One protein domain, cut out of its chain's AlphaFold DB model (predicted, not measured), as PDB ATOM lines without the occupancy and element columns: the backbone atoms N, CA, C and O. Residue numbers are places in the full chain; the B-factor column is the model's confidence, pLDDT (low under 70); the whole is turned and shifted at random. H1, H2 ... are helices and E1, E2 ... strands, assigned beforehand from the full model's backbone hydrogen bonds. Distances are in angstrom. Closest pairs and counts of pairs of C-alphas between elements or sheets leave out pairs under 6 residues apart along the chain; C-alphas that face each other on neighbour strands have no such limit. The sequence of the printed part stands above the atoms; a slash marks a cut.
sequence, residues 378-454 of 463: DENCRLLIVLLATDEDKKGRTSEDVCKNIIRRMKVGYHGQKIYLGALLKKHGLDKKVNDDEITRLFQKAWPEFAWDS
ATOM      1  N   ASP A 378      74.275 143.697 145.159       77.31
ATOM      2  CA  ASP A 378      72.878 143.950 145.519       77.31
ATOM      3  C   ASP A 378      72.713 144.755 146.818       77.31
ATOM      4  O   ASP A 378      71.795 145.574 146.932       77.31
ATOM      5  N   GLU A 379      73.587 144.565 147.805       81.00
ATOM      6  CA  GLU A 379      73.512 145.277 149.086       81.00
ATOM      7  C   GLU A 379      73.983 146.722 148.957       81.00
ATOM      8  O   GLU A 379      73.295 147.634 149.425       81.00
ATOM      9  N   ASN A 380      75.078 146.950 148.225       82.12
ATOM     10  CA  ASN A 380      75.535 148.300 147.885       82.12
ATOM     11  C   ASN A 380      74.418 149.064 147.159       82.12
ATOM     12  O   ASN A 380      74.090 150.207 147.481       82.12
ATOM     13  N   CYS A 381      73.768 148.389 146.215       87.00
ATOM     14  CA  CYS A 381      72.687 148.936 145.418       87.00
ATOM     15  C   CYS A 381      71.454 149.323 146.257       87.00
ATOM     16  O   CYS A 381      70.869 150.386 146.051       87.00
ATOM     17  N   ARG A 382      71.092 148.524 147.269       85.69
ATOM     18  CA  ARG A 382      70.024 148.873 148.224       85.69
ATOM     19  C   ARG A 382      70.350 150.125 149.028       85.69
ATOM     20  O   ARG A 382      69.473 150.971 149.198       85.69
ATOM     21  N   LEU A 383      71.591 150.263 149.489       83.62
ATOM     22  CA  LEU A 383      72.015 151.437 150.246       83.62
ATOM     23  C   LEU A 383      71.976 152.704 149.376       83.62
ATOM     24  O   LEU A 383      71.463 153.736 149.805       83.62
ATOM     25  N   LEU A 384      72.387 152.597 148.110       84.94
ATOM     26  CA  LEU A 384      72.294 153.682 147.130       84.94
ATOM     27  C   LEU A 384      70.837 154.128 146.886       84.94
ATOM     28  O   LEU A 384      70.553 155.322 146.795       84.94
ATOM     29  N   ILE A 385      69.894 153.180 146.828       87.25
ATOM     30  CA  ILE A 385      68.457 153.472 146.697       87.25
ATOM     31  C   ILE A 385      67.935 154.224 147.920       87.25
ATOM     32  O   ILE A 385      67.174 155.177 147.771       87.25
ATOM     33  N   VAL A 386      68.327 153.824 149.129       85.44
ATOM     34  CA  VAL A 386      67.897 154.516 150.355       85.44
ATOM     35  C   VAL A 386      68.386 155.965 150.365       85.44
ATOM     36  O   VAL A 386      67.607 156.858 150.686       85.44
ATOM     37  N   LEU A 387      69.641 156.191 149.969       83.56
ATOM     38  CA  LEU A 387      70.281 157.505 150.038       83.56
ATOM     39  C   LEU A 387      69.861 158.464 148.919       83.56
ATOM     40  O   LEU A 387      69.856 159.673 149.118       83.56
ATOM     41  N   LEU A 388      69.570 157.959 147.716       84.69
ATOM     42  CA  LEU A 388      69.519 158.811 146.519       84.69
ATOM     43  C   LEU A 388      68.303 158.579 145.616       84.69
ATOM     44  O   LEU A 388      68.129 159.310 144.631       84.69
ATOM     45  N   ALA A 389      67.456 157.588 145.913       86.75
ATOM     46  CA  ALA A 389      66.256 157.356 145.120       86.75
ATOM     47  C   ALA A 389      65.189 158.407 145.423       86.75
ATOM     48  O   ALA A 389      64.676 158.506 146.540       86.75
ATOM     49  N   THR A 390      64.785 159.121 144.381       84.75
ATOM     50  CA  THR A 390      63.576 159.941 144.387       84.75
ATOM     51  C   THR A 390      62.332 159.060 144.243       84.75
ATOM     52  O   THR A 390      62.415 157.897 143.828       84.75
ATOM     53  N   ASP A 391      61.153 159.613 144.528       74.56
ATOM     54  CA  ASP A 391      59.884 158.916 144.274       74.56
ATOM     55  C   ASP A 391      59.694 158.578 142.787       74.56
ATOM     56  O   ASP A 391      59.073 157.570 142.439       74.56
ATOM     57  N   GLU A 392      60.294 159.371 141.895       75.75
ATOM     58  CA  GLU A 392      60.316 159.085 140.464       75.75
ATOM     59  C   GLU A 392      61.198 157.880 140.127       75.75
ATOM     60  O   GLU A 392      60.834 157.072 139.268       75.75
ATOM     61  N   ASP A 393      62.329 157.707 140.818       77.94
ATOM     62  CA  ASP A 393      63.204 156.549 140.620       77.94
ATOM     63  C   ASP A 393      62.493 155.251 140.995       77.94
ATOM     64  O   ASP A 393      62.535 154.294 140.225       77.94
ATOM     65  N   LYS A 394      61.768 155.246 142.120       79.56
ATOM     66  CA  LYS A 394      61.092 154.060 142.677       79.56
ATOM     67  C   LYS A 394      59.858 153.615 141.886       79.56
ATOM     68  O   LYS A 394      59.322 152.531 142.122       79.56
ATOM     69  N   LYS A 395      59.368 154.430 140.950       78.31
ATOM     70  CA  LYS A 395      58.099 154.179 140.264       78.31
ATOM     71  C   LYS A 395      58.207 153.045 139.239       78.31
ATOM     72  O   LYS A 395      58.668 153.254 138.121       78.31
ATOM     73  N   GLY A 396      57.719 151.861 139.618       53.88
ATOM     74  CA  GLY A 396      57.513 150.725 138.711       53.88
ATOM     75  C   GLY A 396      58.798 150.091 138.173       53.88
ATOM     76  O   GLY A 396      58.781 149.532 137.083       53.88
ATOM     77  N   ARG A 397      59.908 150.210 138.908       77.06
ATOM     78  CA  ARG A 397      61.232 149.713 138.518       77.06
ATOM     79  C   ARG A 397      61.748 148.693 139.527       77.06
ATOM     80  O   ARG A 397      61.475 148.819 140.721       77.06
ATOM     81  N   THR A 398      62.483 147.687 139.052       88.69
ATOM     82  CA  THR A 398      63.186 146.753 139.945       88.69
ATOM     83  C   THR A 398      64.263 147.503 140.729       88.69
ATOM     84  O   THR A 398      64.729 148.552 140.283       88.69
ATOM     85  N   SER A 399      64.698 146.990 141.883       78.00
ATOM     86  CA  SER A 399      65.795 147.616 142.639       78.00
ATOM     87  C   SER A 399      67.048 147.811 141.778       78.00
ATOM     88  O   SER A 399      67.691 148.853 141.856       78.00
ATOM     89  N   GLU A 400      67.342 146.866 140.886       87.69
ATOM     90  CA  GLU A 400      68.453 146.965 139.939       87.69
ATOM     91  C   GLU A 400      68.274 148.135 138.951       87.69
ATOM     92  O   GLU A 400      69.204 148.912 138.727       87.69
ATOM     93  N   ASP A 401      67.070 148.327 138.403       86.44
ATOM     94  CA  ASP A 401      66.773 149.423 137.470       86.44
ATOM     95  C   ASP A 401      66.796 150.798 138.147       86.44
ATOM     96  O   ASP A 401      67.296 151.772 137.575       86.44
ATOM     97  N   VAL A 402      66.264 150.880 139.371       87.25
ATOM     98  CA  VAL A 402      66.300 152.092 140.206       87.25
ATOM     99  C   VAL A 402      67.757 152.502 140.422       87.25
ATOM    100  O   VAL A 402      68.142 153.638 140.164       87.25
ATOM    101  N   CYS A 403      68.587 151.546 140.816       91.19
ATOM    102  CA  CYS A 403      70.002 151.723 141.099       91.19
ATOM    103  C   CYS A 403      70.820 152.105 139.859       91.19
ATOM    104  O   CYS A 403      71.563 153.087 139.895       91.19
ATOM    105  N   LYS A 404      70.601 151.444 138.713       90.50
ATOM    106  CA  LYS A 404      71.183 151.853 137.420       90.50
ATOM    107  C   LYS A 404      70.795 153.284 137.047       90.50
ATOM    108  O   LYS A 404      71.621 154.019 136.502       90.50
ATOM    109  N   ASN A 405      69.556 153.697 137.329       88.50
ATOM    110  CA  ASN A 405      69.118 155.060 137.046       88.50
ATOM    111  C   ASN A 405      69.783 156.090 137.962       88.50
ATOM    112  O   ASN A 405      70.226 157.127 137.474       88.50
ATOM    113  N   ILE A 406      69.895 155.794 139.259       90.00
ATOM    114  CA  ILE A 406      70.609 156.651 140.210       90.00
ATOM    115  C   ILE A 406      72.062 156.811 139.760       90.00
ATOM    116  O   ILE A 406      72.504 157.940 139.582       90.00
ATOM    117  N   ILE A 407      72.765 155.715 139.452       89.62
ATOM    118  CA  ILE A 407      74.155 155.756 138.965       89.62
ATOM    119  C   ILE A 407      74.263 156.607 137.691       89.62
ATOM    120  O   ILE A 407      75.160 157.441 137.580       89.62
ATOM    121  N   ARG A 408      73.336 156.459 136.733       90.44
ATOM    122  CA  ARG A 408      73.315 157.292 135.517       90.44
ATOM    123  C   ARG A 408      73.145 158.776 135.850       90.44
ATOM    124  O   ARG A 408      73.875 159.593 135.295       90.44
ATOM    125  N   ARG A 409      72.217 159.132 136.748       90.38
ATOM    126  CA  ARG A 409      72.027 160.524 137.192       90.38
ATOM    127  C   ARG A 409      73.273 161.052 137.888       90.38
ATOM    128  O   ARG A 409      73.675 162.175 137.611       90.38
ATOM    129  N   MET A 410      73.914 160.236 138.720       89.31
ATOM    130  CA  MET A 410      75.142 160.623 139.405       89.31
ATOM    131  C   MET A 410      76.280 160.901 138.423       89.31
ATOM    132  O   MET A 410      76.969 161.901 138.580       89.31
ATOM    133  N   LYS A 411      76.440 160.093 137.364       89.12
ATOM    134  CA  LYS A 411      77.462 160.331 136.322       89.12
ATOM    135  C   LYS A 411      77.273 161.657 135.595       89.12
ATOM    136  O   LYS A 411      78.254 162.298 135.238       89.12
ATOM    137  N   VAL A 412      76.022 162.055 135.371       86.31
ATOM    138  CA  VAL A 412      75.696 163.333 134.724       86.31
ATOM    139  C   VAL A 412      75.854 164.498 135.702       86.31
ATOM    140  O   VAL A 412      76.417 165.521 135.336       86.31
ATOM    141  N   GLY A 413      75.364 164.344 136.935       82.62
ATOM    142  CA  GLY A 413      75.301 165.423 137.922       82.62
ATOM    143  C   GLY A 413      76.615 165.710 138.648       82.62
ATOM    144  O   GLY A 413      76.886 166.862 138.951       82.62
ATOM    145  N   TYR A 414      77.443 164.689 138.886       84.69
ATOM    146  CA  TYR A 414      78.675 164.787 139.683       84.69
ATOM    147  C   TYR A 414      79.934 164.558 138.843       84.69
ATOM    148  O   TYR A 414      80.919 164.023 139.341       84.69
ATOM    149  N   HIS A 415      79.913 164.907 137.553       81.44
ATOM    150  CA  HIS A 415      80.985 164.589 136.606       81.44
ATOM    151  C   HIS A 415      82.357 165.158 137.039       81.44
ATOM    152  O   HIS A 415      82.720 166.281 136.692       81.44
ATOM    153  N   GLY A 416      83.139 164.364 137.780       80.31
ATOM    154  CA  GLY A 416      84.421 164.765 138.374       80.31
ATOM    155  C   GLY A 416      84.315 165.545 139.691       80.31
ATOM    156  O   GLY A 416      85.337 165.996 140.201       80.31
ATOM    157  N   GLN A 417      83.113 165.706 140.253       88.31
ATOM    158  CA  GLN A 417      82.910 166.349 141.552       88.31
ATOM    159  C   GLN A 417      83.037 165.341 142.696       88.31
ATOM    160  O   GLN A 417      82.720 164.158 142.541       88.31
ATOM    161  N   LYS A 418      83.482 165.828 143.859       90.94
ATOM    162  CA  LYS A 418      83.473 165.049 145.097       90.94
ATOM    163  C   LYS A 418      82.040 164.819 145.575       90.94
ATOM    164  O   LYS A 418      81.217 165.732 145.531       90.94
ATOM    165  N   ILE A 419      81.754 163.609 146.047       91.31
ATOM    166  CA  ILE A 419      80.462 163.225 146.619       91.31
ATOM    167  C   ILE A 419      80.664 162.961 148.107       91.31
ATOM    168  O   ILE A 419      81.247 161.949 148.492       91.31
ATOM    169  N   TYR A 420      80.166 163.882 148.927       91.75
ATOM    170  CA  TYR A 420      80.297 163.858 150.383       91.75
ATOM    171  C   TYR A 420      79.292 162.883 150.995       91.75
ATOM    172  O   TYR A 420      78.120 163.204 151.214       91.75
ATOM    173  N   LEU A 421      79.741 161.654 151.230       88.25
ATOM    174  CA  LEU A 421      78.881 160.569 151.686       88.25
ATOM    175  C   LEU A 421      78.438 160.775 153.136       88.25
ATOM    176  O   LEU A 421      77.284 160.489 153.447       88.25
ATOM    177  N   GLY A 422      79.291 161.363 153.981       86.75
ATOM    178  CA  GLY A 422      78.937 161.739 155.352       86.75
ATOM    179  C   GLY A 422      77.758 162.719 155.400       86.75
ATOM    180  O   GLY A 422      76.824 162.546 156.182       86.75
ATOM    181  N   ALA A 423      77.716 163.702 154.490       85.50
ATOM    182  CA  ALA A 423      76.589 164.632 154.383       85.50
ATOM    183  C   ALA A 423      75.285 163.931 153.947       85.50
ATOM    184  O   ALA A 423      74.212 164.214 154.486       85.50
ATOM    185  N   LEU A 424      75.368 162.978 153.010       84.81
ATOM    186  CA  LEU A 424      74.217 162.173 152.580       84.81
ATOM    187  C   LEU A 424      73.717 161.249 153.699       84.81
ATOM    188  O   LEU A 424      72.513 161.182 153.942       84.81
ATOM    189  N   LEU A 425      74.616 160.575 154.415       84.88
ATOM    190  CA  LEU A 425      74.265 159.713 155.546       84.88
ATOM    191  C   LEU A 425      73.599 160.520 156.662       84.88
ATOM    192  O   LEU A 425      72.540 160.124 157.152       84.88
ATOM    193  N   LYS A 426      74.149 161.692 156.991       85.44
ATOM    194  CA  LYS A 426      73.582 162.621 157.975       85.44
ATOM    195  C   LYS A 426      72.198 163.124 157.570       85.44
ATOM    196  O   LYS A 426      71.285 163.112 158.391       85.44
ATOM    197  N   LYS A 427      71.995 163.486 156.296       83.56
ATOM    198  CA  LYS A 427      70.682 163.901 155.761       83.56
ATOM    199  C   LYS A 427      69.597 162.833 155.949       83.56
ATOM    200  O   LYS A 427      68.424 163.174 156.075       83.56
ATOM    201  N   HIS A 428      69.980 161.558 155.968       80.81
ATOM    202  CA  HIS A 428      69.073 160.423 156.141       80.81
ATOM    203  C   HIS A 428      69.095 159.817 157.558       80.81
ATOM    204  O   HIS A 428      68.494 158.762 157.768       80.81
ATOM    205  N   GLY A 429      69.772 160.449 158.526       83.44
ATOM    206  CA  GLY A 429      69.859 159.964 159.911       83.44
ATOM    207  C   GLY A 429      70.602 158.625 160.060       83.44
ATOM    208  O   GLY A 429      70.293 157.826 160.951       83.44
ATOM    209  N   LEU A 430      71.535 158.339 159.149       80.81
ATOM    210  CA  LEU A 430      72.328 157.105 159.111       80.81
ATOM    211  C   LEU A 430      73.760 157.284 159.645       80.81
ATOM    212  O   LEU A 430      74.403 156.283 159.955       80.81
ATOM    213  N   ASP A 431      74.218 158.522 159.830       81.50
ATOM    214  CA  ASP A 431      75.544 158.909 160.348       81.50
ATOM    215  C   ASP A 431      75.865 158.312 161.732       81.50
ATOM    216  O   ASP A 431      77.007 158.007 162.051       81.50
ATOM    217  N   LYS A 432      74.846 158.077 162.568       81.69
ATOM    218  CA  LYS A 432      75.024 157.451 163.895       81.69
ATOM    219  C   LYS A 432      75.031 155.922 163.873       81.69
ATOM    220  O   LYS A 432      75.282 155.299 164.904       81.69
ATOM    221  N   LYS A 433      74.653 155.310 162.748       79.56
ATOM    222  CA  LYS A 433      74.398 153.863 162.638       79.56
ATOM    223  C   LYS A 433      75.479 153.131 161.860       79.56
ATOM    224  O   LYS A 433      75.538 151.907 161.951       79.56
ATOM    225  N   VAL A 434      76.305 153.850 161.107       79.25
ATOM    226  CA  VAL A 434      77.327 153.246 160.258       79.25
ATOM    227  C   VAL A 434      78.608 154.073 160.298       79.25
ATOM    228  O   VAL A 434      78.566 155.274 160.519       79.25
ATOM    229  N   ASN A 435      79.752 153.411 160.137       87.38
ATOM    230  CA  ASN A 435      81.050 154.068 160.072       87.38
ATOM    231  C   ASN A 435      81.244 154.705 158.682       87.38
ATOM    232  O   ASN A 435      81.329 153.984 157.684       87.38
ATOM    233  N   ASP A 436      81.316 156.039 158.625       85.75
ATOM    234  CA  ASP A 436      81.428 156.813 157.380       85.75
ATOM    235  C   ASP A 436      82.624 156.378 156.521       85.75
ATOM    236  O   ASP A 436      82.484 156.238 155.303       85.75
ATOM    237  N   ASP A 437      83.775 156.080 157.131       86.69
ATOM    238  CA  ASP A 437      84.969 155.622 156.409       86.69
ATOM    239  C   ASP A 437      84.775 154.221 155.813       86.69
ATOM    240  O   ASP A 437      85.276 153.917 154.726       86.69
ATOM    241  N   GLU A 438      84.029 153.360 156.507       87.56
ATOM    242  CA  GLU A 438      83.738 152.001 156.054       87.56
ATOM    243  C   GLU A 438      82.773 152.018 154.866       87.56
ATOM    244  O   GLU A 438      83.080 151.433 153.826       87.56
ATOM    245  N   ILE A 439      81.661 152.763 154.959       85.06
ATOM    246  CA  ILE A 439      80.752 152.944 153.817       85.06
ATOM    247  C   ILE A 439      81.492 153.604 152.655       85.06
ATOM    248  O   ILE A 439      81.354 153.158 151.516       85.06
ATOM    249  N   THR A 440      82.303 154.629 152.915       90.19
ATOM    250  CA  THR A 440      83.047 155.318 151.856       90.19
ATOM    251  C   THR A 440      83.964 154.352 151.111       90.19
ATOM    252  O   THR A 440      83.955 154.339 149.882       90.19
ATOM    253  N   ARG A 441      84.671 153.451 151.809       89.62
ATOM    254  CA  ARG A 441      85.468 152.392 151.159       89.62
ATOM    255  C   ARG A 441      84.617 151.430 150.330       89.62
ATOM    256  O   ARG A 441      85.032 151.059 149.233       89.62
ATOM    257  N   LEU A 442      83.440 151.038 150.818       88.25
ATOM    258  CA  LEU A 442      82.522 150.163 150.079       88.25
ATOM    259  C   LEU A 442      82.008 150.831 148.801       88.25
ATOM    260  O   LEU A 442      82.009 150.210 147.740       88.25
ATOM    261  N   PHE A 443      81.637 152.107 148.878       90.06
ATOM    262  CA  PHE A 443      81.160 152.885 147.737       90.06
ATOM    263  C   PHE A 443      82.283 153.151 146.731       90.06
ATOM    264  O   PHE A 443      82.070 152.980 145.531       90.06
ATOM    265  N   GLN A 444      83.496 153.454 147.204       91.94
ATOM    266  CA  GLN A 444      84.695 153.575 146.368       91.94
ATOM    267  C   GLN A 444      85.008 152.270 145.632       91.94
ATOM    268  O   GLN A 444      85.404 152.294 144.468       91.94
ATOM    269  N   LYS A 445      84.823 151.122 146.291       90.75
ATOM    270  CA  LYS A 445      85.040 149.804 145.690       90.75
ATOM    271  C   LYS A 445      83.943 149.436 144.687       90.75
ATOM    272  O   LYS A 445      84.252 148.881 143.636       90.75
ATOM    273  N   ALA A 446      82.680 149.730 145.002       88.00
ATOM    274  CA  ALA A 446      81.532 149.402 144.158       88.00
ATOM    275  C   ALA A 446      81.411 150.317 142.928       88.00
ATOM    276  O   ALA A 446      81.022 149.850 141.856       88.00
ATOM    277  N   TRP A 447      81.764 151.597 143.075       91.44
ATOM    278  CA  TRP A 447      81.685 152.616 142.028       91.44
ATOM    279  C   TRP A 447      82.927 153.519 142.042       91.44
ATOM    280  O   TRP A 447      82.854 154.676 142.479       91.44
ATOM    281  N   PRO A 448      84.080 153.002 141.578       93.19
ATOM    282  CA  PRO A 448      85.353 153.720 141.605       93.19
ATOM    283  C   PRO A 448      85.387 154.942 140.681       93.19
ATOM    284  O   PRO A 448      86.312 155.745 140.766       93.19
ATOM    285  N   GLU A 449      84.407 155.094 139.786       90.81
ATOM    286  CA  GLU A 449      84.301 156.252 138.899       90.81
ATOM    287  C   GLU A 449      83.876 157.556 139.598       90.81
ATOM    288  O   GLU A 449      83.960 158.617 138.980       90.81
ATOM    289  N   PHE A 450      83.409 157.498 140.849       92.25
ATOM    290  CA  PHE A 450      83.036 158.681 141.625       92.25
ATOM    291  C   PHE A 450      84.094 158.997 142.687       92.25
ATOM    292  O   PHE A 450      84.693 158.103 143.286       92.25
ATOM    293  N   ALA A 451      84.313 160.287 142.944       92.69
ATOM    294  CA  ALA A 451      85.214 160.750 143.992       92.69
ATOM    295  C   ALA A 451      84.463 160.822 145.331       92.69
ATOM    296  O   ALA A 451      83.961 161.881 145.704       92.69
ATOM    297  N   TRP A 452      84.334 159.695 146.032       92.88
ATOM    298  CA  TRP A 452      83.661 159.652 147.333       92.88
ATOM    299  C   TRP A 452      84.527 160.285 148.426       92.88
ATOM    300  O   TRP A 452      85.737 160.067 148.477       92.88
ATOM    301  N   ASP A 453      83.903 161.069 149.299       91.56
ATOM    302  CA  ASP A 453      84.554 161.722 150.433       91.56
ATOM    303  C   ASP A 453      83.756 161.399 151.707       91.56
ATOM    304  O   ASP A 453      82.531 161.553 151.725       91.56
ATOM    305  N   SER A 454      84.427 160.895 152.749       88.88
ATOM    306  CA  SER A 454      83.773 160.539 154.018       88.88
ATOM    307  C   SER A 454      83.460 161.764 154.877       88.88
ATOM    308  O   SER A 454      82.686 161.659 155.827       88.88
TER     309      SER A 454
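This is residues 378 to 454 of the 463 residues of an uncharacterized protein of Lophiostoma macrostomum CBS 122681 (UniProt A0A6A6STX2). Two crossed helices, H1 and H2, make one half of a small rounded body; the other half is a ribbon of two short parallel strands, E1 and E2, with H3 running on from E1 and H4 packed by E2. The 77 printed residues hold H1 H2 E1 H3 H4 E2 in order, mostly helix, compact, radius of gyration of the C-alphas 12.0 A, spans 33 by 27 by 20 A.

H1, residues 378 to 388, touches H2, residues 399 to 413, at a steep tilt of 54 degrees; their closest C-alphas, Cys 381 and Cys 403, are 5.8 A apart. E1, residues 418 to 420, is parallel to E2, residues 451 to 453; N 419 and O 451, 2.8 A apart, are within hydrogen-bond range. H3, residues 421 to 427, touches H4, residues 436 to 446; their closest C-alphas, Gly 422 and Asp 436, are 5.9 A apart. E1, H3, H4 and E2 form a strand-helix-strand unit, helices between parallel neighbour strands, its crossover right-handed. H1 and H4 only just touch, with 3 pairs of C-alphas within 8 A. In H1 to H4 every O i to N i+4 pair is within hydrogen-bond range.

H1 spans 15.3 A from C-alpha 378 at (72.878, 143.950, 145.519), H2 20.7 A, H4 15.2 A. E2 ends at C-alpha 453 (84.554, 161.722, 150.433).

The farthest C-alphas, Gly 396 and Asp 437, are 33.0 A apart. The printed part has no cut and no long link; residue 396 is under pLDDT 70.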